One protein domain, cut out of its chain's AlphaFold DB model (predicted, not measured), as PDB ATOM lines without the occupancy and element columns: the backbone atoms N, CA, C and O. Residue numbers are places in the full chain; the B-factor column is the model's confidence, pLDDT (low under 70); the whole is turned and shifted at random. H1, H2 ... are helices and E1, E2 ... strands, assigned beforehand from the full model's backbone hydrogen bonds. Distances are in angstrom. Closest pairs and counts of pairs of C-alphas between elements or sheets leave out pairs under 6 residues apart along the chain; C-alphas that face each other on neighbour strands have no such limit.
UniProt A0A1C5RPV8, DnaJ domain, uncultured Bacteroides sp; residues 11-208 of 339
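What this domain is: This is residues 11 to 208 of the 339 residues of the protein "DnaJ domain" of uncultured Bacteroides sp (UniProt A0A1C5RPV8). Two lobes make this domain: helices H1, H2 and H3 form one, and in the other H4 and H5 cover one face of a twisted four-stranded sheet. Residues 182 to 187 stick out beyond the sheet lobe. The 198 printed residues run H1 H2 H3 H4 E1 E2 E3 H5 E4, five named helices and four named strands; the sheet, E1 E2 E4 E3, is mixed, and so is the class, helices and strands, with under half of the residues in named elements. The whole is compact, with a radius of gyration of the C-alphas of 17.9 A and spans of 57 by 41 by 31 A.

Where its parts are: Find C-alpha 11 at (-35.521, 16.754, 42.729); there H1, residues 11 to 24, begins its 19.9 A. Next come H2, residues 32 to 49, 25.2 A; H3, 71 to 81; H4, 94 to 108, 20.5 A; E1, 113 to 119; E2, 123 to 131, 23.8 A; E3, 145 to 147; H5, 160 to 174, 20.8 A; and E4, 193 to 198, ending at C-alpha 198 (-26.061, 32.608, 31.207).

How they stand to each other: H1 and H2 form a helical hairpin, closest at C-alphas 24 and 35, 6.1 A. H3 touches H2 at C-alphas 71 and 43, 5.3 A. Look for N 115 and O 127, 2.8 A, in the antiparallel hairpin E1 and E2; N 126 and O 195, 2.9 A, in parallel E2 and E4; N 147 and O 196, 2.8 A, in antiparallel E4 and E3. H4 and H5 are on the same face, two layers, helices over a sheet, at heights of 9.3 A and 9.4 A. Every O i to N i+4 pair is within hydrogen-bond range in H1, H3, H4 and H5; H2 has 13 of 14.

The domain as a whole: C-alphas 51 and 185 are farthest apart, 59.5 A. The printed part has no cut; the link H5 to E4 is long. Residues 54 to 57 are under pLDDT 70.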
ATOM      1  N   ALA A  11     -35.916  15.391  43.083       91.38
ATOM      2  CA  ALA A  11     -35.521  16.754  42.729       91.38
ATOM      3  C   ALA A  11     -35.974  17.769  43.792       91.38
ATOM      4  O   ALA A  11     -35.177  18.596  44.231       91.38
ATOM      5  N   GLU A  12     -37.213  17.658  44.280       91.81
ATOM      6  CA  GLU A  12     -37.720  18.494  45.378       91.81
ATOM      7  C   GLU A  12     -36.977  18.236  46.689       91.81
ATOM      8  O   GLU A  12     -36.643  19.183  47.399       91.81
ATOM      9  N   LEU A  13     -36.658  16.970  46.988       94.31
ATOM     10  CA  LEU A  13     -35.849  16.621  48.156       94.31
ATOM     11  C   LEU A  13     -34.476  17.305  48.110       94.31
ATOM     12  O   LEU A  13     -34.042  17.894  49.098       94.31
ATOM     13  N   LYS A  14     -33.801  17.227  46.957       94.38
ATOM     14  CA  LYS A  14     -32.489  17.838  46.698       94.38
ATOM     15  C   LYS A  14     -32.542  19.364  46.799       94.38
ATOM     16  O   LYS A  14     -31.715  19.961  47.491       94.38
ATOM     17  N   LYS A  15     -33.553  19.983  46.183       94.00
ATOM     18  CA  LYS A  15     -33.826  21.424  46.273       94.00
ATOM     19  C   LYS A  15     -33.983  21.872  47.726       94.00
ATOM     20  O   LYS A  15     -33.297  22.795  48.165       94.00
ATOM     21  N   GLU A  16     -34.854  21.207  48.483       94.69
ATOM     22  CA  GLU A  16     -35.135  21.588  49.868       94.69
ATOM     23  C   GLU A  16     -33.932  21.343  50.784       94.69
ATOM     24  O   GLU A  16     -33.604  22.179  51.626       94.69
ATOM     25  N   TYR A  17     -33.204  20.246  50.565       95.31
ATOM     26  CA  TYR A  17     -31.964  19.980  51.285       95.31
ATOM     27  C   TYR A  17     -30.934  21.090  51.071       95.31
ATOM     28  O   TYR A  17     -30.364  21.578  52.042       95.31
ATOM     29  N   ARG A  18     -30.711  21.537  49.829       94.38
ATOM     30  CA  ARG A  18     -29.783  22.641  49.537       94.38
ATOM     31  C   ARG A  18     -30.225  23.957  50.172       94.38
ATOM     32  O   ARG A  18     -29.385  24.663  50.725       94.38
ATOM     33  N   ARG A  19     -31.531  24.256  50.178       92.44
ATOM     34  CA  ARG A  19     -32.091  25.424  50.881       92.44
ATOM     35  C   ARG A  19     -31.759  25.386  52.378       92.44
ATOM     36  O   ARG A  19     -31.277  26.379  52.923       92.44
ATOM     37  N   LEU A  20     -31.984  24.241  53.027       92.62
ATOM     38  CA  LEU A  20     -31.664  24.028  54.443       92.62
ATOM     39  C   LEU A  20     -30.153  24.070  54.698       92.62
ATOM     40  O   LEU A  20     -29.715  24.723  55.642       92.62
ATOM     41  N   ALA A  21     -29.357  23.438  53.834       91.88
ATOM     42  CA  ALA A  21     -27.903  23.430  53.921       91.88
ATOM     43  C   ALA A  21     -27.332  24.843  53.811       91.88
ATOM     44  O   ALA A  21     -26.440  25.189  54.571       91.88
ATOM     45  N   MET A  22     -27.866  25.687  52.927       87.25
ATOM     46  CA  MET A  22     -27.429  27.075  52.795       87.25
ATOM     47  C   MET A  22     -27.778  27.918  54.031       87.25
ATOM     48  O   MET A  22     -26.976  28.764  54.428       87.25
ATOM     49  N   LEU A  23     -28.938  27.674  54.652       86.94
ATOM     50  CA  LEU A  23     -29.397  28.382  55.854       86.94
ATOM     51  C   LEU A  23     -28.633  27.964  57.119       86.94
ATOM     52  O   LEU A  23     -28.355  28.796  57.979       86.94
ATOM     53  N   HIS A  24     -28.302  26.678  57.235       88.31
ATOM     54  CA  HIS A  24     -27.744  26.083  58.450       88.31
ATOM     55  C   HIS A  24     -26.305  25.595  58.289       88.31
ATOM     56  O   HIS A  24     -25.802  24.867  59.145       88.31
ATOM     57  N   HIS A  25     -25.619  26.008  57.222       84.94
ATOM     58  CA  HIS A  25     -24.244  25.601  56.975       84.94
ATOM     59  C   HIS A  25     -23.357  25.972  58.181       84.94
ATOM     60  O   HIS A  25     -23.279  27.160  58.516       84.94
ATOM     61  N   PRO A  26     -22.631  25.024  58.809       83.06
ATOM     62  CA  PRO A  26     -21.790  25.320  59.976       83.06
ATOM     63  C   PRO A  26     -20.749  26.398  59.674       83.06
ATOM     64  O   PRO A  26     -20.496  27.306  60.466       83.06
ATOM     65  N   ASP A  27     -20.203  26.360  58.456       80.50
ATOM     66  CA  ASP A  27     -19.247  27.360  58.008       80.50
ATOM     67  C   ASP A  27     -19.848  28.772  57.869       80.50
ATOM     68  O   ASP A  27     -19.119  29.751  57.992       80.50
ATOM     69  N   LYS A  28     -21.169  28.904  57.733       79.50
ATOM     70  CA  LYS A  28     -21.874  30.192  57.665       79.50
ATOM     71  C   LYS A  28     -22.507  30.605  59.003       79.50
ATOM     72  O   LYS A  28     -23.360  31.483  59.025       79.50
ATOM     73  N   GLY A  29     -22.078  29.995  60.112       77.69
ATOM     74  CA  GLY A  29     -22.602  30.282  61.453       77.69
ATOM     75  C   GLY A  29     -23.910  29.556  61.780       77.69
ATOM     76  O   GLY A  29     -24.592  29.937  62.728       77.69
ATOM     77  N   GLY A  30     -24.270  28.533  61.000       83.06
ATOM     78  CA  GLY A  30     -25.425  27.680  61.262       83.06
ATOM     79  C   GLY A  30     -25.189  26.653  62.376       83.06
ATOM     80  O   GLY A  30     -24.056  26.370  62.768       83.06
ATOM     81  N   ASP A  31     -26.282  26.081  62.882       88.12
ATOM     82  CA  ASP A  31     -26.258  25.081  63.951       88.12
ATOM     83  C   ASP A  31     -25.885  23.687  63.415       88.12
ATOM     84  O   ASP A  31     -26.644  23.047  62.682       88.12
ATOM     85  N   THR A  32     -24.717  23.197  63.836       88.62
ATOM     86  CA  THR A  32     -24.204  21.865  63.492       88.62
ATOM     87  C   THR A  32     -25.146  20.738  63.914       88.62
ATOM     88  O   THR A  32     -25.296  19.774  63.163       88.62
ATOM     89  N   ALA A  33     -25.785  20.827  65.086       90.88
ATOM     90  CA  ALA A  33     -26.682  19.780  65.574       90.88
ATOM     91  C   ALA A  33     -27.951  19.710  64.716       90.88
ATOM     92  O   ALA A  33     -28.371  18.624  64.308       90.88
ATOM     93  N   LEU A  34     -28.514  20.869  64.370       91.44
ATOM     94  CA  LEU A  34     -29.643  20.956  63.447       91.44
ATOM     95  C   LEU A  34     -29.267  20.408  62.065       91.44
ATOM     96  O   LEU A  34     -29.997  19.593  61.505       91.44
ATOM     97  N   MET A  35     -28.102  20.779  61.533       92.38
ATOM     98  CA  MET A  35     -27.665  20.297  60.223       92.38
ATOM     99  C   MET A  35     -27.437  18.771  60.204       92.38
ATOM    100  O   MET A  35     -27.774  18.101  59.227       92.38
ATOM    101  N   GLN A  36     -26.950  18.179  61.300       92.38
ATOM    102  CA  GLN A  36     -26.863  16.719  61.448       92.38
ATOM    103  C   GLN A  36     -28.243  16.043  61.412       92.38
ATOM    104  O   GLN A  36     -28.393  14.973  60.808       92.38
ATOM    105  N   GLN A  37     -29.264  16.661  62.017       94.31
ATOM    106  CA  GLN A  37     -30.641  16.165  61.945       94.31
ATOM    107  C   GLN A  37     -31.191  16.250  60.517       94.31
ATOM    108  O   GLN A  37     -31.757  15.269  60.030       94.31
ATOM    109  N   VAL A  38     -30.943  17.362  59.816       94.75
ATOM    110  CA  VAL A  38     -31.300  17.533  58.398       94.75
ATOM    111  C   VAL A  38     -30.647  16.450  57.535       94.75
ATOM    112  O   VAL A  38     -31.349  15.780  56.781       94.75
ATOM    113  N   ASN A  39     -29.343  16.194  57.689       94.94
ATOM    114  CA  ASN A  39     -28.636  15.135  56.952       94.94
ATOM    115  C   ASN A  39     -29.228  13.744  57.220       94.94
ATOM    116  O   ASN A  39     -29.348  12.922  56.310       94.94
ATOM    117  N   THR A  40     -29.625  13.482  58.468       95.06
ATOM    118  CA  THR A  40     -30.224  12.202  58.865       95.06
ATOM    119  C   THR A  40     -31.600  12.001  58.228       95.06
ATOM    120  O   THR A  40     -31.888  10.915  57.720       95.06
ATOM    121  N   GLU A  41     -32.466  13.020  58.244       95.75
ATOM    122  CA  GLU A  41     -33.772  12.948  57.575       95.75
ATOM    123  C   GLU A  41     -33.622  12.860  56.051       95.75
ATOM    124  O   GLU A  41     -34.299  12.040  55.423       95.75
ATOM    125  N   PHE A  42     -32.694  13.631  55.475       96.75
ATOM    126  CA  PHE A  42     -32.383  13.607  54.049       96.75
ATOM    127  C   PHE A  42     -31.961  12.212  53.593       96.75
ATOM    128  O   PHE A  42     -32.545  11.690  52.650       96.75
ATOM    129  N   GLY A  43     -31.016  11.571  54.291       96.31
ATOM    130  CA  GLY A  43     -30.551  10.227  53.938       96.31
ATOM    131  C   GLY A  43     -31.677   9.192  53.914       96.31
ATOM    132  O   GLY A  43     -31.762   8.397  52.984       96.31
ATOM    133  N   LYS A  44     -32.604   9.250  54.880       94.75
ATOM    134  CA  LYS A  44     -33.778   8.360  54.907       94.75
ATOM    135  C   LYS A  44     -34.699   8.581  53.706       94.75
ATOM    136  O   LYS A  44     -35.163   7.611  53.116       94.75
ATOM    137  N   LEU A  45     -34.979   9.836  53.350       94.81
ATOM    138  CA  LEU A  45     -35.817  10.157  52.189       94.81
ATOM    139  C   LEU A  45     -35.125   9.842  50.869       94.81
ATOM    140  O   LEU A  45     -35.785   9.408  49.928       94.81
ATOM    141  N   PHE A  46     -33.815  10.036  50.800       94.81
ATOM    142  CA  PHE A  46     -33.038   9.778  49.602       94.81
ATOM    143  C   PHE A  46     -33.178   8.317  49.172       94.81
ATOM    144  O   PHE A  46     -33.523   8.055  48.025       94.81
ATOM    145  N   GLU A  47     -33.049   7.374  50.107       93.81
ATOM    146  CA  GLU A  47     -33.249   5.942  49.834       93.81
ATOM    147  C   GLU A  47     -34.669   5.612  49.349       93.81
ATOM    148  O   GLU A  47     -34.856   4.706  48.541       93.81
ATOM    149  N   VAL A  48     -35.681   6.369  49.789       92.00
ATOM    150  CA  VAL A  48     -37.075   6.193  49.347       92.00
ATOM    151  C   VAL A  48     -37.297   6.711  47.923       92.00
ATOM    152  O   VAL A  48     -38.161   6.190  47.212       92.00
ATOM    153  N   TRP A  49     -36.577   7.757  47.516       91.12
ATOM    154  CA  TRP A  49     -36.813   8.468  46.257       91.12
ATOM    155  C   TRP A  49     -35.805   8.154  45.148       91.12
ATOM    156  O   TRP A  49     -36.147   8.362  43.987       91.12
ATOM    157  N   LYS A  50     -34.611   7.635  45.462       88.75
ATOM    158  CA  LYS A  50     -33.512   7.449  44.494       88.75
ATOM    159  C   LYS A  50     -33.863   6.570  43.290       88.75
ATOM    160  O   LYS A  50     -33.425   6.866  42.187       88.75
ATOM    161  N   ASP A  51     -34.692   5.545  43.492       86.75
ATOM    162  CA  ASP A  51     -35.076   4.594  42.438       86.75
ATOM    163  C   ASP A  51     -36.449   4.919  41.818       86.75
ATOM    164  O   ASP A  51     -36.936   4.200  40.945       86.75
ATOM    165  N   LYS A  52     -37.113   5.991  42.276       87.19
ATOM    166  CA  LYS A  52     -38.435   6.378  41.775       87.19
ATOM    167  C   LYS A  52     -38.297   7.266  40.535       87.19
ATOM    168  O   LYS A  52     -37.529   8.228  40.558       87.19
ATOM    169  N   PRO A  53     -39.072   7.012  39.468       74.56
ATOM    170  CA  PRO A  53     -39.047   7.859  38.285       74.56
ATOM    171  C   PRO A  53     -39.555   9.265  38.624       74.56
ATOM    172  O   PRO A  53     -40.602   9.433  39.250       74.56
ATOM    173  N   CYS A  54     -38.813  10.283  38.190       66.75
ATOM    174  CA  CYS A  54     -39.239  11.672  38.298       66.75
ATOM    175  C   CYS A  54     -40.250  11.977  37.184       66.75
ATOM    176  O   CYS A  54     -39.888  12.005  36.008       66.75
ATOM    177  N   VAL A  55     -41.513  12.204  37.546       58.78
ATOM    178  CA  VAL A  55     -42.549  12.696  36.627       58.78
ATOM    179  C   VAL A  55     -42.785  14.170  36.948       58.78
ATOM    180  O   VAL A  55     -43.785  14.529  37.561       58.78
ATOM    181  N   SER A  56     -41.818  15.023  36.610       61.91
ATOM    182  CA  SER A  56     -41.988  16.475  36.716       61.91
ATOM    183  C   SER A  56     -42.411  17.055  35.369       61.91
ATOM    184  O   SER A  56     -41.739  16.864  34.354       61.91
ATOM    185  N   THR A  57     -43.523  17.790  35.364       64.69
ATOM    186  CA  THR A  57     -44.016  18.525  34.190       64.69
ATOM    187  C   THR A  57     -43.198  19.800  33.933       64.69
ATOM    188  O   THR A  57     -43.090  20.234  32.784       64.69
ATOM    189  N   THR A  58     -42.563  20.352  34.978       72.25
ATOM    190  CA  THR A  58     -41.800  21.609  34.948       72.25
ATOM    191  C   THR A  58     -40.424  21.406  35.597       72.25
ATOM    192  O   THR A  58     -40.338  21.269  36.819       72.25
ATOM    193  N   PRO A  59     -39.333  21.369  34.810       76.75
ATOM    194  CA  PRO A  59     -37.987  21.171  35.339       76.75
ATOM    195  C   PRO A  59     -37.570  22.292  36.299       76.75
ATOM    196  O   PRO A  59     -37.590  23.474  35.960       76.75
ATOM    197  N   THR A  60     -37.162  21.906  37.501       88.12
ATOM    198  CA  THR A  60     -36.607  22.788  38.541       88.12
ATOM    199  C   THR A  60     -35.109  23.041  38.344       88.12
ATOM    200  O   THR A  60     -34.533  23.937  38.966       88.12
ATOM    201  N   GLY A  61     -34.461  22.243  37.489       89.75
ATOM    202  CA  GLY A  61     -33.018  22.205  37.287       89.75
ATOM    203  C   GLY A  61     -32.289  21.260  38.254       89.75
ATOM    204  O   GLY A  61     -31.082  21.081  38.121       89.75
ATOM    205  N   TYR A  62     -32.980  20.636  39.214       91.25
ATOM    206  CA  TYR A  62     -32.387  19.673  40.156       91.25
ATOM    207  C   TYR A  62     -32.493  18.209  39.701       91.25
ATOM    208  O   TYR A  62     -31.973  17.316  40.368       91.25
ATOM    209  N   GLU A  63     -33.138  17.940  38.566       88.19
ATOM    210  CA  GLU A  63     -33.448  16.586  38.088       88.19
ATOM    211  C   GLU A  63     -32.188  15.738  37.860       88.19
ATOM    212  O   GLU A  63     -32.182  14.540  38.143       88.19
ATOM    213  N   HIS A  64     -31.110  16.374  37.402       85.56
ATOM    214  CA  HIS A  64     -29.826  15.733  37.107       85.56
ATOM    215  C   HIS A  64     -28.706  16.136  38.078       85.56
ATOM    216  O   HIS A  64     -27.543  15.791  37.860       85.56
ATOM    217  N   ASP A  65     -29.043  16.846  39.161       87.00
ATOM    218  CA  ASP A  65     -28.082  17.331  40.153       87.00
ATOM    219  C   ASP A  65     -27.433  16.140  40.873       87.00
ATOM    220  O   ASP A  65     -28.039  15.537  41.757       87.00
ATOM    221  N   PHE A  66     -26.225  15.758  40.451       85.38
ATOM    222  CA  PHE A  66     -25.499  14.566  40.920       85.38
ATOM    223  C   PHE A  66     -26.349  13.278  40.842       85.38
ATOM    224  O   PHE A  66     -26.691  12.669  41.858       85.38
ATOM    225  N   GLN A  67     -26.728  12.892  39.618       76.75
ATOM    226  CA  GLN A  67     -27.687  11.815  39.319       76.75
ATOM    227  C   GLN A  67     -27.322  10.421  39.877       76.75
ATOM    228  O   GLN A  67     -28.231   9.638  40.124       76.75
ATOM    229  N   ASP A  68     -26.047  10.151  40.177       80.88
ATOM    230  CA  ASP A  68     -25.570   8.835  40.647       80.88
ATOM    231  C   ASP A  68     -24.959   8.860  42.061       80.88
ATOM    232  O   ASP A  68     -24.345   7.887  42.496       80.88
ATOM    233  N   ALA A  69     -25.082   9.977  42.779       87.00
ATOM    234  CA  ALA A  69     -24.514  10.100  44.117       87.00
ATOM    235  C   ALA A  69     -25.347   9.330  45.152       87.00
ATOM    236  O   ALA A  69     -26.577   9.376  45.142       87.00
ATOM    237  N   THR A  70     -24.679   8.697  46.110       92.31
ATOM    238  CA  THR A  70     -25.307   8.300  47.374       92.31
ATOM    239  C   THR A  70     -25.748   9.539  48.158       92.31
ATOM    240  O   THR A  70     -25.237  10.641  47.946       92.31
ATOM    241  N   ALA A  71     -26.653   9.374  49.130       94.00
ATOM    242  CA  ALA A  71     -27.066  10.486  49.989       94.00
ATOM    243  C   ALA A  71     -25.865  11.183  50.653       94.00
ATOM    244  O   ALA A  71     -25.811  12.410  50.712       94.00
ATOM    245  N   LYS A  72     -24.877  10.401  51.108       93.94
ATOM    246  CA  LYS A  72     -23.664  10.915  51.749       93.94
ATOM    247  C   LYS A  72     -22.815  11.731  50.774       93.94
ATOM    248  O   LYS A  72     -22.508  12.880  51.077       93.94
ATOM    249  N   GLU A  73     -22.496  11.180  49.605       94.06
ATOM    250  CA  GLU A  73     -21.740  11.905  48.573       94.06
ATOM    251  C   GLU A  73     -22.464  13.189  48.162       94.06
ATOM    252  O   GLU A  73     -21.844  14.244  48.065       94.06
ATOM    253  N   TYR A  74     -23.792  13.133  48.003       94.00
ATOM    254  CA  TYR A  74     -24.601  14.310  47.707       94.00
ATOM    255  C   TYR A  74     -24.455  15.387  48.782       94.00
ATOM    256  O   TYR A  74     -24.189  16.545  48.460       94.00
ATOM    257  N   THR A  75     -24.580  15.015  50.061       93.69
ATOM    258  CA  THR A  75     -24.370  15.970  51.152       93.69
ATOM    259  C   THR A  75     -22.965  16.572  51.090       93.69
ATOM    260  O   THR A  75     -22.839  17.790  51.106       93.69
ATOM    261  N   GLU A  76     -21.918  15.769  50.899       92.00
ATOM    262  CA  GLU A  76     -20.538  16.258  50.792       92.00
ATOM    263  C   GLU A  76     -20.352  17.242  49.626       92.00
ATOM    264  O   GLU A  76     -19.727  18.290  49.804       92.00
ATOM    265  N   TYR A  77     -20.939  16.966  48.457       90.94
ATOM    266  CA  TYR A  77     -20.918  17.895  47.324       90.94
ATOM    267  C   TYR A  77     -21.566  19.237  47.666       90.94
ATOM    268  O   TYR A  77     -20.969  20.281  47.409       90.94
ATOM    269  N   VAL A  78     -22.745  19.219  48.290       92.12
ATOM    270  CA  VAL A  78     -23.473  20.438  48.672       92.12
ATOM    271  C   VAL A  78     -22.689  21.269  49.691       92.12
ATOM    272  O   VAL A  78     -22.610  22.490  49.562       92.12
ATOM    273  N   TYR A  79     -22.072  20.631  50.686       89.62
ATOM    274  CA  TYR A  79     -21.250  21.339  51.670       89.62
ATOM    275  C   TYR A  79     -20.018  21.983  51.027       89.62
ATOM    276  O   TYR A  79     -19.706  23.145  51.292       89.62
ATOM    277  N   ASN A  80     -19.329  21.251  50.148       88.19
ATOM    278  CA  ASN A  80     -18.178  21.790  49.425       88.19
ATOM    279  C   ASN A  80     -18.577  22.980  48.543       88.19
ATOM    280  O   ASN A  80     -17.858  23.978  48.502       88.19
ATOM    281  N   GLU A  81     -19.747  22.911  47.903       90.25
ATOM    282  CA  GLU A  81     -20.281  23.983  47.063       90.25
ATOM    283  C   GLU A  81     -20.493  25.295  47.842       90.25
ATOM    284  O   GLU A  81     -20.240  26.386  47.322       90.25
ATOM    285  N   TYR A  82     -20.900  25.207  49.111       87.56
ATOM    286  CA  TYR A  82     -21.230  26.361  49.954       87.56
ATOM    287  C   TYR A  82     -20.149  26.741  50.982       87.56
ATOM    288  O   TYR A  82     -20.409  27.573  51.853       87.56
ATOM    289  N   ARG A  83     -18.931  26.191  50.877       79.06
ATOM    290  CA  ARG A  83     -17.859  26.301  51.891       79.06
ATOM    291  C   ARG A  83     -17.309  27.717  52.145       79.06
ATOM    292  O   ARG A  83     -16.683  27.958  53.176       79.06
ATOM    293  N   TRP A  84     -17.481  28.665  51.225       77.06
ATOM    294  CA  TRP A  84     -16.859  29.991  51.354       77.06
ATOM    295  C   TRP A  84     -17.542  30.872  52.428       77.06
ATOM    296  O   TRP A  84     -18.740  30.735  52.694       77.06
ATOM    297  N   LYS A  85     -16.780  31.797  53.040       71.69
ATOM    298  CA  LYS A  85     -17.248  32.668  54.136       71.69
ATOM    299  C   LYS A  85     -16.896  34.143  53.941       71.69
ATOM    300  O   LYS A  85     -15.787  34.461  53.525       71.69
ATOM    301  N   GLY A  86     -17.788  35.014  54.417       75.44
ATOM    302  CA  GLY A  86     -17.465  36.374  54.863       75.44
ATOM    303  C   GLY A  86     -16.938  37.324  53.787       75.44
ATOM    304  O   GLY A  86     -17.344  37.267  52.635       75.44
ATOM    305  N   ARG A  87     -16.060  38.248  54.179       84.31
ATOM    306  CA  ARG A  87     -15.381  39.168  53.260       84.31
ATOM    307  C   ARG A  87     -13.989  38.618  52.967       84.31
ATOM    308  O   ARG A  87     -13.208  38.438  53.895       84.31
ATOM    309  N   ASN A  88     -13.683  38.377  51.695       89.88
ATOM    310  CA  ASN A  88     -12.365  37.912  51.251       89.88
ATOM    311  C   ASN A  88     -11.485  39.049  50.715       89.88
ATOM    312  O   ASN A  88     -10.294  38.843  50.463       89.88
ATOM    313  N   TYR A  89     -12.054  40.246  50.542       91.06
ATOM    314  CA  TYR A  89     -11.298  41.417  50.126       91.06
ATOM    315  C   TYR A  89     -10.241  41.806  51.169       91.06
ATOM    316  O   TYR A  89     -10.575  42.128  52.309       91.06
ATOM    317  N   ASN A  90      -8.975  41.811  50.757       91.50
ATOM    318  CA  ASN A  90      -7.820  42.222  51.555       91.50
ATOM    319  C   ASN A  90      -6.887  43.189  50.799       91.50
ATOM    320  O   ASN A  90      -5.719  43.320  51.160       91.50
ATOM    321  N   GLY A  91      -7.403  43.864  49.764       90.88
ATOM    322  CA  GLY A  91      -6.634  44.776  48.911       90.88
ATOM    323  C   GLY A  91      -6.305  44.228  47.520       90.88
ATOM    324  O   GLY A  91      -5.492  44.827  46.820       90.88
ATOM    325  N   GLN A  92      -6.908  43.108  47.104       94.31
ATOM    326  CA  GLN A  92      -6.663  42.526  45.784       94.31
ATOM    327  C   GLN A  92      -7.228  43.402  44.657       94.31
ATOM    328  O   GLN A  92      -8.356  43.896  44.710       94.31
ATOM    329  N   SER A  93      -6.478  43.516  43.571       90.88
ATOM    330  CA  SER A  93      -6.913  44.178  42.346       90.88
ATOM    331  C   SER A  93      -7.945  43.345  41.566       90.88
ATOM    332  O   SER A  93      -8.001  42.118  41.673       90.88
ATOM    333  N   ALA A  94      -8.739  43.990  40.703       90.12
ATOM    334  CA  ALA A  94      -9.716  43.290  39.859       90.12
ATOM    335  C   ALA A  94      -9.117  42.143  38.995       90.12
ATOM    336  O   ALA A  94      -9.767  41.100  38.864       90.12
ATOM    337  N   PRO A  95      -7.898  42.258  38.419       91.44
ATOM    338  CA  PRO A  95      -7.229  41.130  37.768       91.44
ATOM    339  C   PRO A  95      -6.933  39.951  38.705       91.44
ATOM    340  O   PRO A  95      -7.201  38.812  38.333       91.44
ATOM    341  N   GLU A  96      -6.432  40.201  39.917       94.00
ATOM    342  CA  GLU A  96      -6.150  39.139  40.896       94.00
ATOM    343  C   GLU A  96      -7.439  38.438  41.329       94.00
ATOM    344  O   GLU A  96      -7.512  37.209  41.340       94.00
ATOM    345  N   ILE A  97      -8.495  39.215  41.584       94.69
ATOM    346  CA  ILE A  97      -9.828  38.694  41.912       94.69
ATOM    347  C   ILE A  97     -10.363  37.821  40.777       94.69
ATOM    348  O   ILE A  97     -10.922  36.757  41.027       94.69
ATOM    349  N   THR A  98     -10.149  38.217  39.521       95.19
ATOM    350  CA  THR A  98     -10.565  37.427  38.353       95.19
ATOM    351  C   THR A  98      -9.936  36.028  38.364       95.19
ATOM    352  O   THR A  98     -10.625  35.048  38.072       95.19
ATOM    353  N   GLU A  99      -8.653  35.904  38.715       96.00
ATOM    354  CA  GLU A  99      -7.984  34.599  38.793       96.00
ATOM    355  C   GLU A  99      -8.438  33.780  40.008       96.00
ATOM    356  O   GLU A  99      -8.677  32.578  39.870       96.00
ATOM    357  N   LEU A 100      -8.658  34.420  41.163       95.56
ATOM    358  CA  LEU A 100      -9.229  33.764  42.349       95.56
ATOM    359  C   LEU A 100     -10.618  33.183  42.053       95.56
ATOM    360  O   LEU A 100     -10.894  32.025  42.367       95.56
ATOM    361  N   VAL A 101     -11.467  33.951  41.367       95.94
ATOM    362  CA  VAL A 101     -12.799  33.511  40.935       95.94
ATOM    363  C   VAL A 101     -12.709  32.335  39.967       95.94
ATOM    364  O   VAL A 101     -13.451  31.367  40.113       95.94
ATOM    365  N   ARG A 102     -11.790  32.361  38.994       97.38
ATOM    366  CA  ARG A 102     -11.593  31.228  38.071       97.38
ATOM    367  C   ARG A 102     -11.159  29.959  38.792       97.38
ATOM    368  O   ARG A 102     -11.666  28.887  38.463       97.38
ATOM    369  N   ALA A 103     -10.231  30.072  39.742       96.06
ATOM    370  CA  ALA A 103      -9.759  28.941  40.531       96.06
ATOM    371  C   ALA A 103     -10.905  28.334  41.352       96.06
ATOM    372  O   ALA A 103     -11.175  27.139  41.231       96.06
ATOM    373  N   TRP A 104     -11.643  29.177  42.080       95.56
ATOM    374  CA  TRP A 104     -12.784  28.745  42.883       95.56
ATOM    375  C   TRP A 104     -13.887  28.100  42.041       95.56
ATOM    376  O   TRP A 104     -14.372  27.029  42.394       95.56
ATOM    377  N   LEU A 105     -14.254  28.684  40.893       96.31
ATOM    378  CA  LEU A 105     -15.262  28.098  39.999       96.31
ATOM    379  C   LEU A 105     -14.838  26.721  39.480       96.31
ATOM    380  O   LEU A 105     -15.679  25.835  39.352       96.31
ATOM    381  N   LYS A 106     -13.548  26.527  39.184       95.00
ATOM    382  CA  LYS A 106     -13.025  25.246  38.696       95.00
ATOM    383  C   LYS A 106     -13.034  24.166  39.778       95.00
ATOM    384  O   LYS A 106     -13.291  23.008  39.462       95.00
ATOM    385  N   GLU A 107     -12.739  24.537  41.021       93.00
ATOM    386  CA  GLU A 107     -12.783  23.636  42.177       93.00
ATOM    387  C   GLU A 107     -14.226  23.288  42.568       93.00
ATOM    388  O   GLU A 107     -14.556  22.119  42.746       93.00
ATOM    389  N   THR A 108     -15.090  24.299  42.634       92.38
ATOM    390  CA  THR A 108     -16.479  24.188  43.105       92.38
ATOM    391  C   THR A 108     -17.383  23.530  42.064       92.38
ATOM    392  O   THR A 108     -18.232  22.706  42.394       92.38
ATOM    393  N   TYR A 109     -17.186  23.865  40.786       92.75
ATOM    394  CA  TYR A 109     -18.029  23.423  39.678       92.75
ATOM    395  C   TYR A 109     -17.211  22.796  38.540       92.75
ATOM    396  O   TYR A 109     -17.252  23.270  37.400       92.75
ATOM    397  N   PRO A 110     -16.494  21.686  38.788       91.19
ATOM    398  CA  PRO A 110     -15.610  21.073  37.793       91.19
ATOM    399  C   PRO A 110     -16.355  20.557  36.552       91.19
ATOM    400  O   PRO A 110     -15.759  20.376  35.491       91.19
ATOM    401  N   ARG A 111     -17.666  20.316  36.681       90.12
ATOM    402  CA  ARG A 111     -18.547  19.854  35.599       90.12
ATOM    403  C   ARG A 111     -19.137  20.999  34.776       90.12
ATOM    404  O   ARG A 111     -19.761  20.738  33.751       90.12
ATOM    405  N   TYR A 112     -18.980  22.249  35.215       94.56
ATOM    406  CA  TYR A 112     -19.581  23.413  34.565       94.56
ATOM    407  C   TYR A 112     -18.515  24.187  33.796       94.56
ATOM    408  O   TYR A 112     -17.325  24.150  34.100       94.56
ATOM    409  N   THR A 113     -18.936  24.904  32.760       96.94
ATOM    410  CA  THR A 113     -18.056  25.806  32.016       96.94
ATOM    411  C   THR A 113     -18.497  27.234  32.251       96.94
ATOM    412  O   THR A 113     -19.585  27.621  31.826       96.94
ATOM    413  N   PHE A 114     -17.625  28.032  32.857       97.88
ATOM    414  CA  PHE A 114     -17.819  29.467  33.027       97.88
ATOM    415  C   PHE A 114     -16.895  30.258  32.098       97.88
ATOM    416  O   PHE A 114     -15.742  29.894  31.873       97.88
ATOM    417  N   SER A 115     -17.391  31.378  31.577       97.00
ATOM    418  CA  SER A 115     -16.566  32.428  30.987       97.00
ATOM    419  C   SER A 115     -16.381  33.528  32.023       97.00
ATOM    420  O   SER A 115     -17.357  34.148  32.427       97.00
ATOM    421  N   VAL A 116     -15.137  33.765  32.438       97.19
ATOM    422  CA  VAL A 116     -14.780  34.828  33.386       97.19
ATOM    423  C   VAL A 116     -13.808  35.776  32.704       97.19
ATOM    424  O   VAL A 116     -12.707  35.366  32.310       97.19
ATOM    425  N   ARG A 117     -14.192  37.040  32.551       93.94
ATOM    426  CA  ARG A 117     -13.355  38.055  31.910       93.94
ATOM    427  C   ARG A 117     -13.455  39.389  32.628       93.94
ATOM    428  O   ARG A 117     -14.519  39.754  33.117       93.94
ATOM    429  N   ARG A 118     -12.360  40.139  32.589       91.62
ATOM    430  CA  ARG A 118     -12.382  41.568  32.871       91.62
ATOM    431  C   ARG A 118     -12.862  42.306  31.624       91.62
ATOM    432  O   ARG A 118     -12.429  41.978  30.518       91.62
ATOM    433  N   ASP A 119     -13.740  43.274  31.811       83.25
ATOM    434  CA  ASP A 119     -14.148  44.224  30.780       83.25
ATOM    435  C   ASP A 119     -13.659  45.637  31.156       83.25
ATOM    436  O   ASP A 119     -12.946  45.818  32.152       83.25
ATOM    437  N   GLY A 120     -13.980  46.643  30.345       80.31
ATOM    438  CA  GLY A 120     -13.705  48.046  30.678       80.31
ATOM    439  C   GLY A 120     -14.240  48.469  32.059       80.31
ATOM    440  O   GLY A 120     -15.009  47.751  32.697       80.31
ATOM    441  N   TYR A 121     -13.824  49.652  32.528       76.69
ATOM    442  CA  TYR A 121     -14.343  50.275  33.759       76.69
ATOM    443  C   TYR A 121     -14.285  49.380  35.014       76.69
ATOM    444  O   TYR A 121     -15.220  49.369  35.799       76.69
ATOM    445  N   ASN A 122     -13.220  48.590  35.192       84.38
ATOM    446  CA  ASN A 122     -13.097  47.625  36.296       84.38
ATOM    447  C   ASN A 122     -14.301  46.673  36.416       84.38
ATOM    448  O   ASN A 122     -14.720  46.343  37.512       84.38
ATOM    449  N   SER A 123     -14.878  46.210  35.306       91.19
ATOM    450  CA  SER A 123     -15.990  45.252  35.361       91.19
ATOM    451  C   SER A 123     -15.494  43.806  35.317       91.19
ATOM    452  O   SER A 123     -14.633  43.462  34.502       91.19
ATOM    453  N   ILE A 124     -16.066  42.936  36.147       95.38
ATOM    454  CA  ILE A 124     -15.890  41.482  36.100       95.38
ATOM    455  C   ILE A 124     -17.167  40.866  35.522       95.38
ATOM    456  O   ILE A 124     -18.252  40.962  36.094       95.38
ATOM    457  N   LEU A 125     -17.024  40.220  34.366       95.88
ATOM    458  CA  LEU A 125     -18.097  39.536  33.654       95.88
ATOM    459  C   LEU A 125     -17.972  38.028  33.843       95.88
ATOM    460  O   LEU A 125     -16.970  37.433  33.432       95.88
ATOM    461  N   ILE A 126     -19.018  37.412  34.392       97.75
ATOM    462  CA  ILE A 126     -19.100  35.968  34.614       97.75
ATOM    463  C   ILE A 126     -20.331  35.425  33.901       97.75
ATOM    464  O   ILE A 126     -21.452  35.864  34.147       97.75
ATOM    465  N   ARG A 127     -20.123  34.450  33.015       98.12
ATOM    466  CA  ARG A 127     -21.203  33.783  32.286       98.12
ATOM    467  C   ARG A 127     -21.151  32.278  32.452       98.12
ATOM    468  O   ARG A 127     -20.110  31.677  32.188       98.12
ATOM    469  N   LEU A 128     -22.272  31.669  32.826       98.38
ATOM    470  CA  LEU A 128     -22.430  30.218  32.787       98.38
ATOM    471  C   LEU A 128     -22.667  29.779  31.337       98.38
ATOM    472  O   LEU A 128     -23.663  30.151  30.728       98.38
ATOM    473  N   MET A 129     -21.751  29.001  30.768       97.56
ATOM    474  CA  MET A 129     -21.814  28.572  29.366       97.56
ATOM    475  C   MET A 129     -22.359  27.157  29.215       97.56
ATOM    476  O   MET A 129     -23.035  26.864  28.231       97.56
ATOM    477  N   LYS A 130     -22.033  26.281  30.170       96.75
ATOM    478  CA  LYS A 130     -22.474  24.886  30.186       96.75
ATOM    479  C   LYS A 130     -22.637  24.388  31.612       96.75
ATOM    480  O   LYS A 130     -21.762  24.669  32.433       96.75
ATOM    481  N   ALA A 131     -23.689  23.627  31.873       95.19
ATOM    482  CA  ALA A 131     -23.882  22.885  33.114       95.19
ATOM    483  C   ALA A 131     -24.719  21.626  32.862       95.19
ATOM    484  O   ALA A 131     -25.158  21.370  31.741       95.19
ATOM    485  N   ASP A 132     -24.944  20.848  33.912       92.31
ATOM    486  CA  ASP A 132     -25.707  19.601  33.887       92.31
ATOM    487  C   ASP A 132     -27.205  19.781  34.162       92.31
ATOM    488  O   ASP A 132     -27.902  18.800  34.398       92.31
ATOM    489  N   PHE A 133     -27.705  21.015  34.116       93.31
ATOM    490  CA  PHE A 133     -29.103  21.344  34.377       93.31
ATOM    491  C   PHE A 133     -29.678  22.297  33.325       93.31
ATOM    492  O   PHE A 133     -28.950  23.017  32.635       93.31
ATOM    493  N   GLU A 134     -31.003  22.332  33.203       93.56
ATOM    494  CA  GLU A 134     -31.693  23.358  32.420       93.56
ATOM    495  C   GLU A 134     -31.595  24.697  33.159       93.56
ATOM    496  O   GLU A 134     -32.060  24.815  34.289       93.56
ATOM    497  N   ALA A 135     -30.960  25.704  32.558       95.62
ATOM    498  CA  ALA A 135     -30.747  26.990  33.224       95.62
ATOM    499  C   ALA A 135     -31.953  27.939  33.133       95.62
ATOM    500  O   ALA A 135     -32.166  28.768  34.019       95.62
ATOM    501  N   PHE A 136     -32.729  27.824  32.057       95.75
ATOM    502  CA  PHE A 136     -33.890  28.659  31.782       95.75
ATOM    503  C   PHE A 136     -35.173  27.837  31.857       95.75
ATOM    504  O   PHE A 136     -35.168  26.654  31.519       95.75
ATOM    505  N   THR A 137     -36.268  28.463  32.283       94.19
ATOM    506  CA  THR A 137     -37.595  27.832  32.287       94.19
ATOM    507  C   THR A 137     -38.093  27.632  30.857       94.19
ATOM    508  O   THR A 137     -37.771  28.427  29.964       94.19
ATOM    509  N   ARG A 138     -38.900  26.590  30.625       91.12
ATOM    510  CA  ARG A 138     -39.448  26.278  29.294       91.12
ATOM    511  C   ARG A 138     -40.286  27.428  28.748       91.12
ATOM    512  O   ARG A 138     -40.186  27.765  27.574       91.12
ATOM    513  N   GLU A 139     -41.059  28.058  29.624       91.88
ATOM    514  CA  GLU A 139     -41.942  29.184  29.333       91.88
ATOM    515  C   GLU A 139     -41.155  30.415  28.879       91.88
ATOM    516  O   GLU A 139     -41.638  31.196  28.063       91.88
ATOM    517  N   SER A 140     -39.928  30.587  29.381       93.19
ATOM    518  CA  SER A 140     -39.096  31.721  28.988       93.19
ATOM    519  C   SER A 140     -38.561  31.617  27.562       93.19
ATOM    520  O   SER A 140     -38.230  32.658  26.993       93.19
ATOM    521  N   GLY A 141     -38.406  30.392  27.038       92.62
ATOM    522  CA  GLY A 141     -37.769  30.081  25.752       92.62
ATOM    523  C   GLY A 141     -36.296  30.505  25.632       92.62
ATOM    524  O   GLY A 141     -35.689  30.369  24.568       92.62
ATOM    525  N   LYS A 142     -35.692  31.021  26.710       95.38
ATOM    526  CA  LYS A 142     -34.372  31.644  26.639       95.38
ATOM    527  C   LYS A 142     -33.255  30.621  26.454       95.38
ATOM    528  O   LYS A 142     -33.237  29.557  27.065       95.38
ATOM    529  N   VAL A 143     -32.249  31.016  25.682       95.00
ATOM    530  CA  VAL A 143     -30.982  30.286  25.510       95.00
ATOM    531  C   VAL A 143     -29.768  31.103  25.952       95.00
ATOM    532  O   VAL A 143     -28.666  30.562  26.088       95.00
ATOM    533  N   GLN A 144     -29.942  32.409  26.161       96.31
ATOM    534  CA  GLN A 144     -28.935  33.290  26.742       96.31
ATOM    535  C   GLN A 144     -29.568  34.545  27.358       96.31
ATOM    536  O   GLN A 144     -30.668  34.950  26.977       96.31
ATOM    537  N   GLY A 145     -28.855  35.184  28.280       95.31
ATOM    538  CA  GLY A 145     -29.218  36.492  28.814       95.31
ATOM    539  C   GLY A 145     -28.366  36.907  30.007       95.31
ATOM    540  O   GLY A 145     -27.771  36.069  30.690       95.31
ATOM    541  N   ASP A 146     -28.329  38.211  30.264       95.31
ATOM    542  CA  ASP A 146     -27.734  38.760  31.481       95.31
ATOM    543  C   ASP A 146     -28.706  38.605  32.666       95.31
ATOM    544  O   ASP A 146     -29.929  38.550  32.505       95.31
ATOM    545  N   ILE A 147     -28.147  38.506  33.870       95.00
ATOM    546  CA  ILE A 147     -28.877  38.328  35.124       95.00
ATOM    547  C   ILE A 147     -28.722  39.590  35.961       95.00
ATOM    548  O   ILE A 147     -27.608  40.045  36.213       95.00
ATOM    549  N   ASN A 148     -29.844  40.102  36.469       94.00
ATOM    550  CA  ASN A 148     -29.819  41.120  37.507       94.00
ATOM    551  C   ASN A 148     -29.329  40.495  38.825       94.00
ATOM    552  O   ASN A 148     -30.093  39.838  39.535       94.00
ATOM    553  N   HIS A 149     -28.053  40.698  39.160       91.88
ATOM    554  CA  HIS A 149     -27.430  40.113  40.351       91.88
ATOM    555  C   HIS A 149     -27.960  40.684  41.674       91.88
ATOM    556  O   HIS A 149     -27.670  40.117  42.728       91.88
ATOM    557  N   TYR A 150     -28.741  41.770  41.644       90.12
ATOM    558  CA  TYR A 150     -29.448  42.286  42.819       90.12
ATOM    559  C   TYR A 150     -30.742  41.524  43.113       90.12
ATOM    560  O   TYR A 150     -31.194  41.522  44.252       90.12
ATOM    561  N   ASN A 151     -31.339  40.872  42.109       93.19
ATOM    562  CA  ASN A 151     -32.642  40.225  42.244       93.19
ATOM    563  C   ASN A 151     -32.728  38.897  41.469       93.19
ATOM    564  O   ASN A 151     -33.637  38.670  40.675       93.19
ATOM    565  N   ILE A 152     -31.750  38.014  41.694       95.62
ATOM    566  CA  ILE A 152     -31.650  36.711  41.013       95.62
ATOM    567  C   ILE A 152     -32.897  35.855  41.284       95.62
ATOM    568  O   ILE A 152     -33.444  35.233  40.372       95.62
ATOM    569  N   GLN A 153     -33.364  35.849  42.534       93.81
ATOM    570  CA  GLN A 153     -34.425  34.954  42.998       93.81
ATOM    571  C   GLN A 153     -35.797  35.272  42.381       93.81
ATOM    572  O   GLN A 153     -36.566  34.349  42.109       93.81
ATOM    573  N   ALA A 154     -36.072  36.543  42.067       94.12
ATOM    574  CA  ALA A 154     -37.318  36.963  41.422       94.12
ATOM    575  C   ALA A 154     -37.333  36.771  39.894       94.12
ATOM    576  O   ALA A 154     -38.284  37.178  39.238       94.12
ATOM    577  N   SER A 155     -36.281  36.205  39.290       94.19
ATOM    578  CA  SER A 155     -36.284  35.957  37.846       94.19
ATOM    579  C   SER A 155     -37.217  34.800  37.491       94.19
ATOM    580  O   SER A 155     -36.921  33.650  37.805       94.19
ATOM    581  N   ASP A 156     -38.290  35.075  36.754       94.06
ATOM    582  CA  ASP A 156     -39.214  34.038  36.259       94.06
ATOM    583  C   ASP A 156     -38.635  33.227  35.089       94.06
ATOM    584  O   ASP A 156     -39.150  32.178  34.707       94.06
ATOM    585  N   SER A 157     -37.534  33.712  34.505       94.81
ATOM    586  CA  SER A 157     -36.880  33.039  33.380       94.81
ATOM    587  C   SER A 157     -35.850  31.990  33.787       94.81
ATOM    588  O   SER A 157     -35.407  31.237  32.929       94.81
ATOM    589  N   LEU A 158     -35.446  31.941  35.058       96.75
ATOM    590  CA  LEU A 158     -34.422  31.017  35.551       96.75
ATOM    591  C   LEU A 158     -35.051  29.852  36.308       96.75
ATOM    592  O   LEU A 158     -35.991  30.049  37.078       96.75
ATOM    593  N   THR A 159     -34.474  28.664  36.153       95.88
ATOM    594  CA  THR A 159     -34.801  27.515  37.006       95.88
ATOM    595  C   THR A 159     -34.276  27.718  38.428       95.88
ATOM    596  O   THR A 159     -33.390  28.546  38.670       95.88
ATOM    597  N   ASP A 160     -34.796  26.956  39.392       95.38
ATOM    598  CA  ASP A 160     -34.365  27.060  40.790       95.38
ATOM    599  C   ASP A 160     -32.869  26.761  40.941       95.38
ATOM    600  O   ASP A 160     -32.154  27.505  41.616       95.38
ATOM    601  N   ARG A 161     -32.364  25.729  40.249       95.44
ATOM    602  CA  ARG A 161     -30.932  25.404  40.275       95.44
ATOM    603  C   ARG A 161     -30.073  26.520  39.682       95.44
ATOM    604  O   ARG A 161     -29.011  26.820  40.225       95.44
ATOM    605  N   ALA A 162     -30.520  27.165  38.603       96.75
ATOM    606  CA  ALA A 162     -29.803  28.303  38.034       96.75
ATOM    607  C   ALA A 162     -29.723  29.468  39.024       96.75
ATOM    608  O   ALA A 162     -28.662  30.073  39.171       96.75
ATOM    609  N   LYS A 163     -30.821  29.763  39.730       96.88
ATOM    610  CA  LYS A 163     -30.850  30.803  40.764       96.88
ATOM    611  C   LYS A 163     -29.873  30.490  41.893       96.88
ATOM    612  O   LYS A 163     -29.076  31.351  42.243       96.88
ATOM    613  N   ASP A 164     -29.897  29.267  42.409       95.25
ATOM    614  CA  ASP A 164     -28.999  28.776  43.460       95.25
ATOM    615  C   ASP A 164     -27.516  28.917  43.067       95.25
ATOM    616  O   ASP A 164     -26.760  29.634  43.730       95.25
ATOM    617  N   VAL A 165     -27.117  28.358  41.917       95.81
ATOM    618  CA  VAL A 165     -25.733  28.455  41.418       95.81
ATOM    619  C   VAL A 165     -25.317  29.913  41.226       95.81
ATOM    620  O   VAL A 165     -24.255  30.323  41.698       95.81
ATOM    621  N   MET A 166     -26.140  30.722  40.556       97.12
ATOM    622  CA  MET A 166     -25.782  32.110  40.252       97.12
ATOM    623  C   MET A 166     -25.780  33.002  41.500       97.12
ATOM    624  O   MET A 166     -24.981  33.935  41.558       97.12
ATOM    625  N   THR A 167     -26.599  32.703  42.514       95.19
ATOM    626  CA  THR A 167     -26.524  33.343  43.835       95.19
ATOM    627  C   THR A 167     -25.223  32.981  44.543       95.19
ATOM    628  O   THR A 167     -24.515  33.883  44.982       95.19
ATOM    629  N   ASN A 168     -24.833  31.705  44.580       94.00
ATOM    630  CA  ASN A 168     -23.577  31.316  45.220       94.00
ATOM    631  C   ASN A 168     -22.356  31.954  44.525       94.00
ATOM    632  O   ASN A 168     -21.452  32.462  45.188       94.00
ATOM    633  N   VAL A 169     -22.359  32.001  43.185       95.88
ATOM    634  CA  VAL A 169     -21.329  32.698  42.395       95.88
ATOM    635  C   VAL A 169     -21.316  34.197  42.692       95.88
ATOM    636  O   VAL A 169     -20.244  34.751  42.928       95.88
ATOM    637  N   ARG A 170     -22.484  34.860  42.700       95.50
ATOM    638  CA  ARG A 170     -22.606  36.278  43.072       95.50
ATOM    639  C   ARG A 170     -21.956  36.521  44.425       95.50
ATOM    640  O   ARG A 170     -21.114  37.406  44.531       95.50
ATOM    641  N   ASP A 171     -22.364  35.771  45.440       92.62
ATOM    642  CA  ASP A 171     -21.969  36.048  46.813       92.62
ATOM    643  C   ASP A 171     -20.465  35.828  47.012       92.62
ATOM    644  O   ASP A 171     -19.793  36.688  47.586       92.62
ATOM    645  N   PHE A 172     -19.910  34.747  46.446       94.25
ATOM    646  CA  PHE A 172     -18.468  34.505  46.470       94.25
ATOM    647  C   PHE A 172     -17.694  35.645  45.805       94.25
ATOM    648  O   PHE A 172     -16.737  36.165  46.372       94.25
ATOM    649  N   VAL A 173     -18.102  36.073  44.610       94.62
ATOM    650  CA  VAL A 173     -17.397  37.132  43.873       94.62
ATOM    651  C   VAL A 173     -17.505  38.455  44.628       94.62
ATOM    652  O   VAL A 173     -16.495  39.115  44.861       94.62
ATOM    653  N   MET A 174     -18.705  38.812  45.087       93.31
ATOM    654  CA  MET A 174     -18.954  40.044  45.836       93.31
ATOM    655  C   MET A 174     -18.257  40.070  47.201       93.31
ATOM    656  O   MET A 174     -18.020  41.156  47.723       93.31
ATOM    657  N   SER A 175     -17.833  38.924  47.747       93.12
ATOM    658  CA  SER A 175     -16.985  38.880  48.947       93.12
ATOM    659  C   SER A 175     -15.624  39.573  48.768       93.12
ATOM    660  O   SER A 175     -15.014  39.992  49.755       93.12
ATOM    661  N   TYR A 176     -15.160  39.720  47.521       94.00
ATOM    662  CA  TYR A 176     -13.954  40.462  47.144       94.00
ATOM    663  C   TYR A 176     -14.230  41.923  46.764       94.00
ATOM    664  O   TYR A 176     -13.296  42.649  46.415       94.00
ATOM    665  N   ASN A 177     -15.490  42.364  46.794       92.38
ATOM    666  CA  ASN A 177     -15.837  43.739  46.468       92.38
ATOM    667  C   ASN A 177     -15.858  44.613  47.731       92.38
ATOM    668  O   ASN A 177     -16.267  44.188  48.819       92.38
ATOM    669  N   PHE A 178     -15.442  45.863  47.570       87.81
ATOM    670  CA  PHE A 178     -15.793  46.930  48.498       87.81
ATOM    671  C   PHE A 178     -16.781  47.867  47.817       87.81
ATOM    672  O   PHE A 178     -16.789  47.974  46.592       87.81
ATOM    673  N   ASP A 179     -17.614  48.513  48.622       81.94
ATOM    674  CA  ASP A 179     -18.542  49.535  48.166       81.94
ATOM    675  C   ASP A 179     -18.539  50.663  49.197       81.94
ATOM    676  O   ASP A 179     -19.053  50.511  50.304       81.94
ATOM    677  N   GLU A 180     -17.856  51.747  48.846       84.12
ATOM    678  CA  GLU A 180     -17.791  53.004  49.596       84.12
ATOM    679  C   GLU A 180     -18.524  54.106  48.819       84.12
ATOM    680  O   GLU A 180     -18.179  55.285  48.900       84.12
ATOM    681  N   SER A 181     -19.506  53.713  48.001       80.12
ATOM    682  CA  SER A 181     -20.301  54.658  47.228       80.12
ATOM    683  C   SER A 181     -21.134  55.548  48.147       80.12
ATOM    684  O   SER A 181     -21.694  55.090  49.145       80.12
ATOM    685  N   ASP A 182     -21.270  56.808  47.752       76.88
ATOM    686  CA  ASP A 182     -22.204  57.762  48.334       76.88
ATOM    687  C   ASP A 182     -23.257  58.124  47.273       76.88
ATOM    688  O   ASP A 182     -23.024  58.980  46.408       76.88
ATOM    689  N   PRO A 183     -24.435  57.473  47.318       72.94
ATOM    690  CA  PRO A 183     -25.514  57.730  46.372       72.94
ATOM    691  C   PRO A 183     -26.040  59.168  46.414       72.94
ATOM    692  O   PRO A 183     -26.683  59.599  45.460       72.94
ATOM    693  N   MET A 184     -25.803  59.915  47.500       81.31
ATOM    694  CA  MET A 184     -26.268  61.295  47.626       81.31
ATOM    695  C   MET A 184     -25.385  62.279  46.847       81.31
ATOM    696  O   MET A 184     -25.853  63.361  46.494       81.31
ATOM    697  N   THR A 185     -24.138  61.905  46.546       74.62
ATOM    698  CA  THR A 185     -23.161  62.758  45.847       74.62
ATOM    699  C   THR A 185     -22.781  62.262  44.449       74.62
ATOM    700  O   THR A 185     -21.867  62.816  43.844       74.62
ATOM    701  N   ASP A 186     -23.489  61.260  43.908       76.44
ATOM    702  CA  ASP A 186     -23.183  60.617  42.613       76.44
ATOM    703  C   ASP A 186     -21.741  60.060  42.548       76.44
ATOM    704  O   ASP A 186     -21.109  59.980  41.493       76.44
ATOM    705  N   TYR A 187     -21.193  59.684  43.710       78.44
ATOM    706  CA  TYR A 187     -19.849  59.134  43.837       78.44
ATOM    707  C   TYR A 187     -19.920  57.618  44.027       78.44
ATOM    708  O   TYR A 187     -20.274  57.125  45.097       78.44
ATOM    709  N   PHE A 188     -19.561  56.865  42.986       79.75
ATOM    710  CA  PHE A 188     -19.533  55.402  43.025       79.75
ATOM    711  C   PHE A 188     -18.105  54.890  43.183       79.75
ATOM    712  O   PHE A 188     -17.308  54.933  42.240       79.75
ATOM    713  N   HIS A 189     -17.784  54.375  44.371       84.19
ATOM    714  CA  HIS A 189     -16.467  53.827  44.674       84.19
ATOM    715  C   HIS A 189     -16.567  52.349  45.032       84.19
ATOM    716  O   HIS A 189     -16.762  51.966  46.184       84.19
ATOM    717  N   THR A 190     -16.414  51.515  44.006       89.06
ATOM    718  CA  THR A 190     -16.337  50.060  44.147       89.06
ATOM    719  C   THR A 190     -15.021  49.539  43.590       89.06
ATOM    720  O   THR A 190     -14.389  50.184  42.747       89.06
ATOM    721  N   ASN A 191     -14.604  48.350  44.035       89.00
ATOM    722  CA  ASN A 191     -13.428  47.699  43.455       89.00
ATOM    723  C   ASN A 191     -13.695  47.319  41.995       89.00
ATOM    724  O   ASN A 191     -12.874  47.533  41.099       89.00
ATOM    725  N   PHE A 192     -14.870  46.732  41.772       92.81
ATOM    726  CA  PHE A 192     -15.316  46.310  40.459       92.81
ATOM    727  C   PHE A 192     -16.840  46.297  40.339       92.81
ATOM    728  O   PHE A 192     -17.568  46.085  41.312       92.81
ATOM    729  N   TYR A 193     -17.317  46.416  39.101       92.25
ATOM    730  CA  TYR A 193     -18.711  46.156  38.748       92.25
ATOM    731  C   TYR A 193     -18.891  44.687  38.371       92.25
ATOM    732  O   TYR A 193     -18.099  44.132  37.609       92.25
ATOM    733  N   LEU A 194     -19.934  44.040  38.888       94.69
ATOM    734  CA  LEU A 194     -20.255  42.656  38.551       94.69
ATOM    735  C   LEU A 194     -21.312  42.609  37.446       94.69
ATOM    736  O   LEU A 194     -22.345  43.264  37.532       94.69
ATOM    737  N   THR A 195     -21.087  41.776  36.435       95.50
ATOM    738  CA  THR A 195     -22.135  41.365  35.494       95.50
ATOM    739  C   THR A 195     -22.201  39.849  35.454       95.50
ATOM    740  O   THR A 195     -21.212  39.179  35.142       95.50
ATOM    741  N   LEU A 196     -23.385  39.318  35.745       97.38
ATOM    742  CA  LEU A 196     -23.685  37.897  35.649       97.38
ATOM    743  C   LEU A 196     -24.526  37.622  34.408       97.38
ATOM    744  O   LEU A 196     -25.344  38.445  34.004       97.38
ATOM    745  N   GLY A 197     -24.360  36.445  33.819       97.25
ATOM    746  CA  GLY A 197     -25.213  35.993  32.729       97.25
ATOM    747  C   GLY A 197     -25.149  34.490  32.516       97.25
ATOM    748  O   GLY A 197     -24.325  33.785  33.099       97.25
ATOM    749  N   ILE A 198     -26.023  33.999  31.650       97.88
ATOM    750  CA  ILE A 198     -26.061  32.608  31.207       97.88
ATOM    751  C   ILE A 198     -26.045  32.622  29.686       97.88
ATOM    752  O   ILE A 198     -26.828  33.327  29.056       97.88
ATOM    753  N   GLY A 199     -25.117  31.880  29.091       96.94
ATOM    754  CA  GLY A 199     -24.816  31.981  27.671       96.94
ATOM    755  C   GLY A 199     -24.327  33.377  27.276       96.94
ATOM    756  O   GLY A 199     -24.074  34.258  28.095       96.94
ATOM    757  N   SER A 200     -24.154  33.575  25.980       94.12
ATOM    758  CA  SER A 200     -23.844  34.869  25.388       94.12
ATOM    759  C   SER A 200     -24.449  34.951  23.999       94.12
ATOM    760  O   SER A 200     -24.666  33.929  23.348       94.12
ATOM    761  N   TYR A 201     -24.575  36.167  23.486       91.81
ATOM    762  CA  TYR A 201     -25.005  36.389  22.113       91.81
ATOM    763  C   TYR A 201     -24.086  35.742  21.059       91.81
ATOM    764  O   TYR A 201     -24.500  35.614  19.925       91.81
ATOM    765  N   ARG A 202     -22.844  35.328  21.366       90.94
ATOM    766  CA  ARG A 202     -21.985  34.581  20.407       90.94
ATOM    767  C   ARG A 202     -22.022  33.073  20.607       90.94
ATOM    768  O   ARG A 202     -21.556  32.311  19.766       90.94
ATOM    769  N   GLN A 203     -22.452  32.648  21.784       92.81
ATOM    770  CA  GLN A 203     -22.427  31.261  22.207       92.81
ATOM    771  C   GLN A 203     -23.516  31.079  23.264       92.81
ATOM    772  O   GLN A 203     -23.275  31.422  24.425       92.81
ATOM    773  N   PRO A 204     -24.696  30.576  22.874       95.56
ATOM    774  CA  PRO A 204     -25.772  30.263  23.800       95.56
ATOM    775  C   PRO A 204     -25.342  29.262  24.865       95.56
ATOM    776  O   PRO A 204     -24.369  28.517  24.689       95.56
ATOM    777  N   TYR A 205     -26.098  29.238  25.955       96.88
ATOM    778  CA  TYR A 205     -25.973  28.212  26.974       96.88
ATOM    779  C   TYR A 205     -26.284  26.830  26.395       96.88
ATOM    780  O   TYR A 205     -27.128  26.688  25.508       96.88
ATOM    781  N   ARG A 206     -25.594  25.800  26.891       94.38
ATOM    782  CA  ARG A 206     -25.863  24.405  26.531       94.38
ATOM    783  C   ARG A 206     -25.878  23.533  27.775       94.38
ATOM    784  O   ARG A 206     -24.896  23.503  28.511       94.38
ATOM    785  N   MET A 207     -26.961  22.790  27.960       92.19
ATOM    786  CA  MET A 207     -27.016  21.721  28.949       92.19
ATOM    787  C   MET A 207     -26.208  20.522  28.433       92.19
ATOM    788  O   MET A 207     -26.431  20.048  27.320       92.19
ATOM    789  N   GLU A 208     -25.256  20.046  29.230       88.56
ATOM    790  CA  GLU A 208     -24.452  18.861  28.941       88.56
ATOM    791  C   GLU A 208     -24.474  17.934  30.158       88.56
ATOM    792  O   GLU A 208     -23.876  18.216  31.197       88.56
TER     793      GLU A 208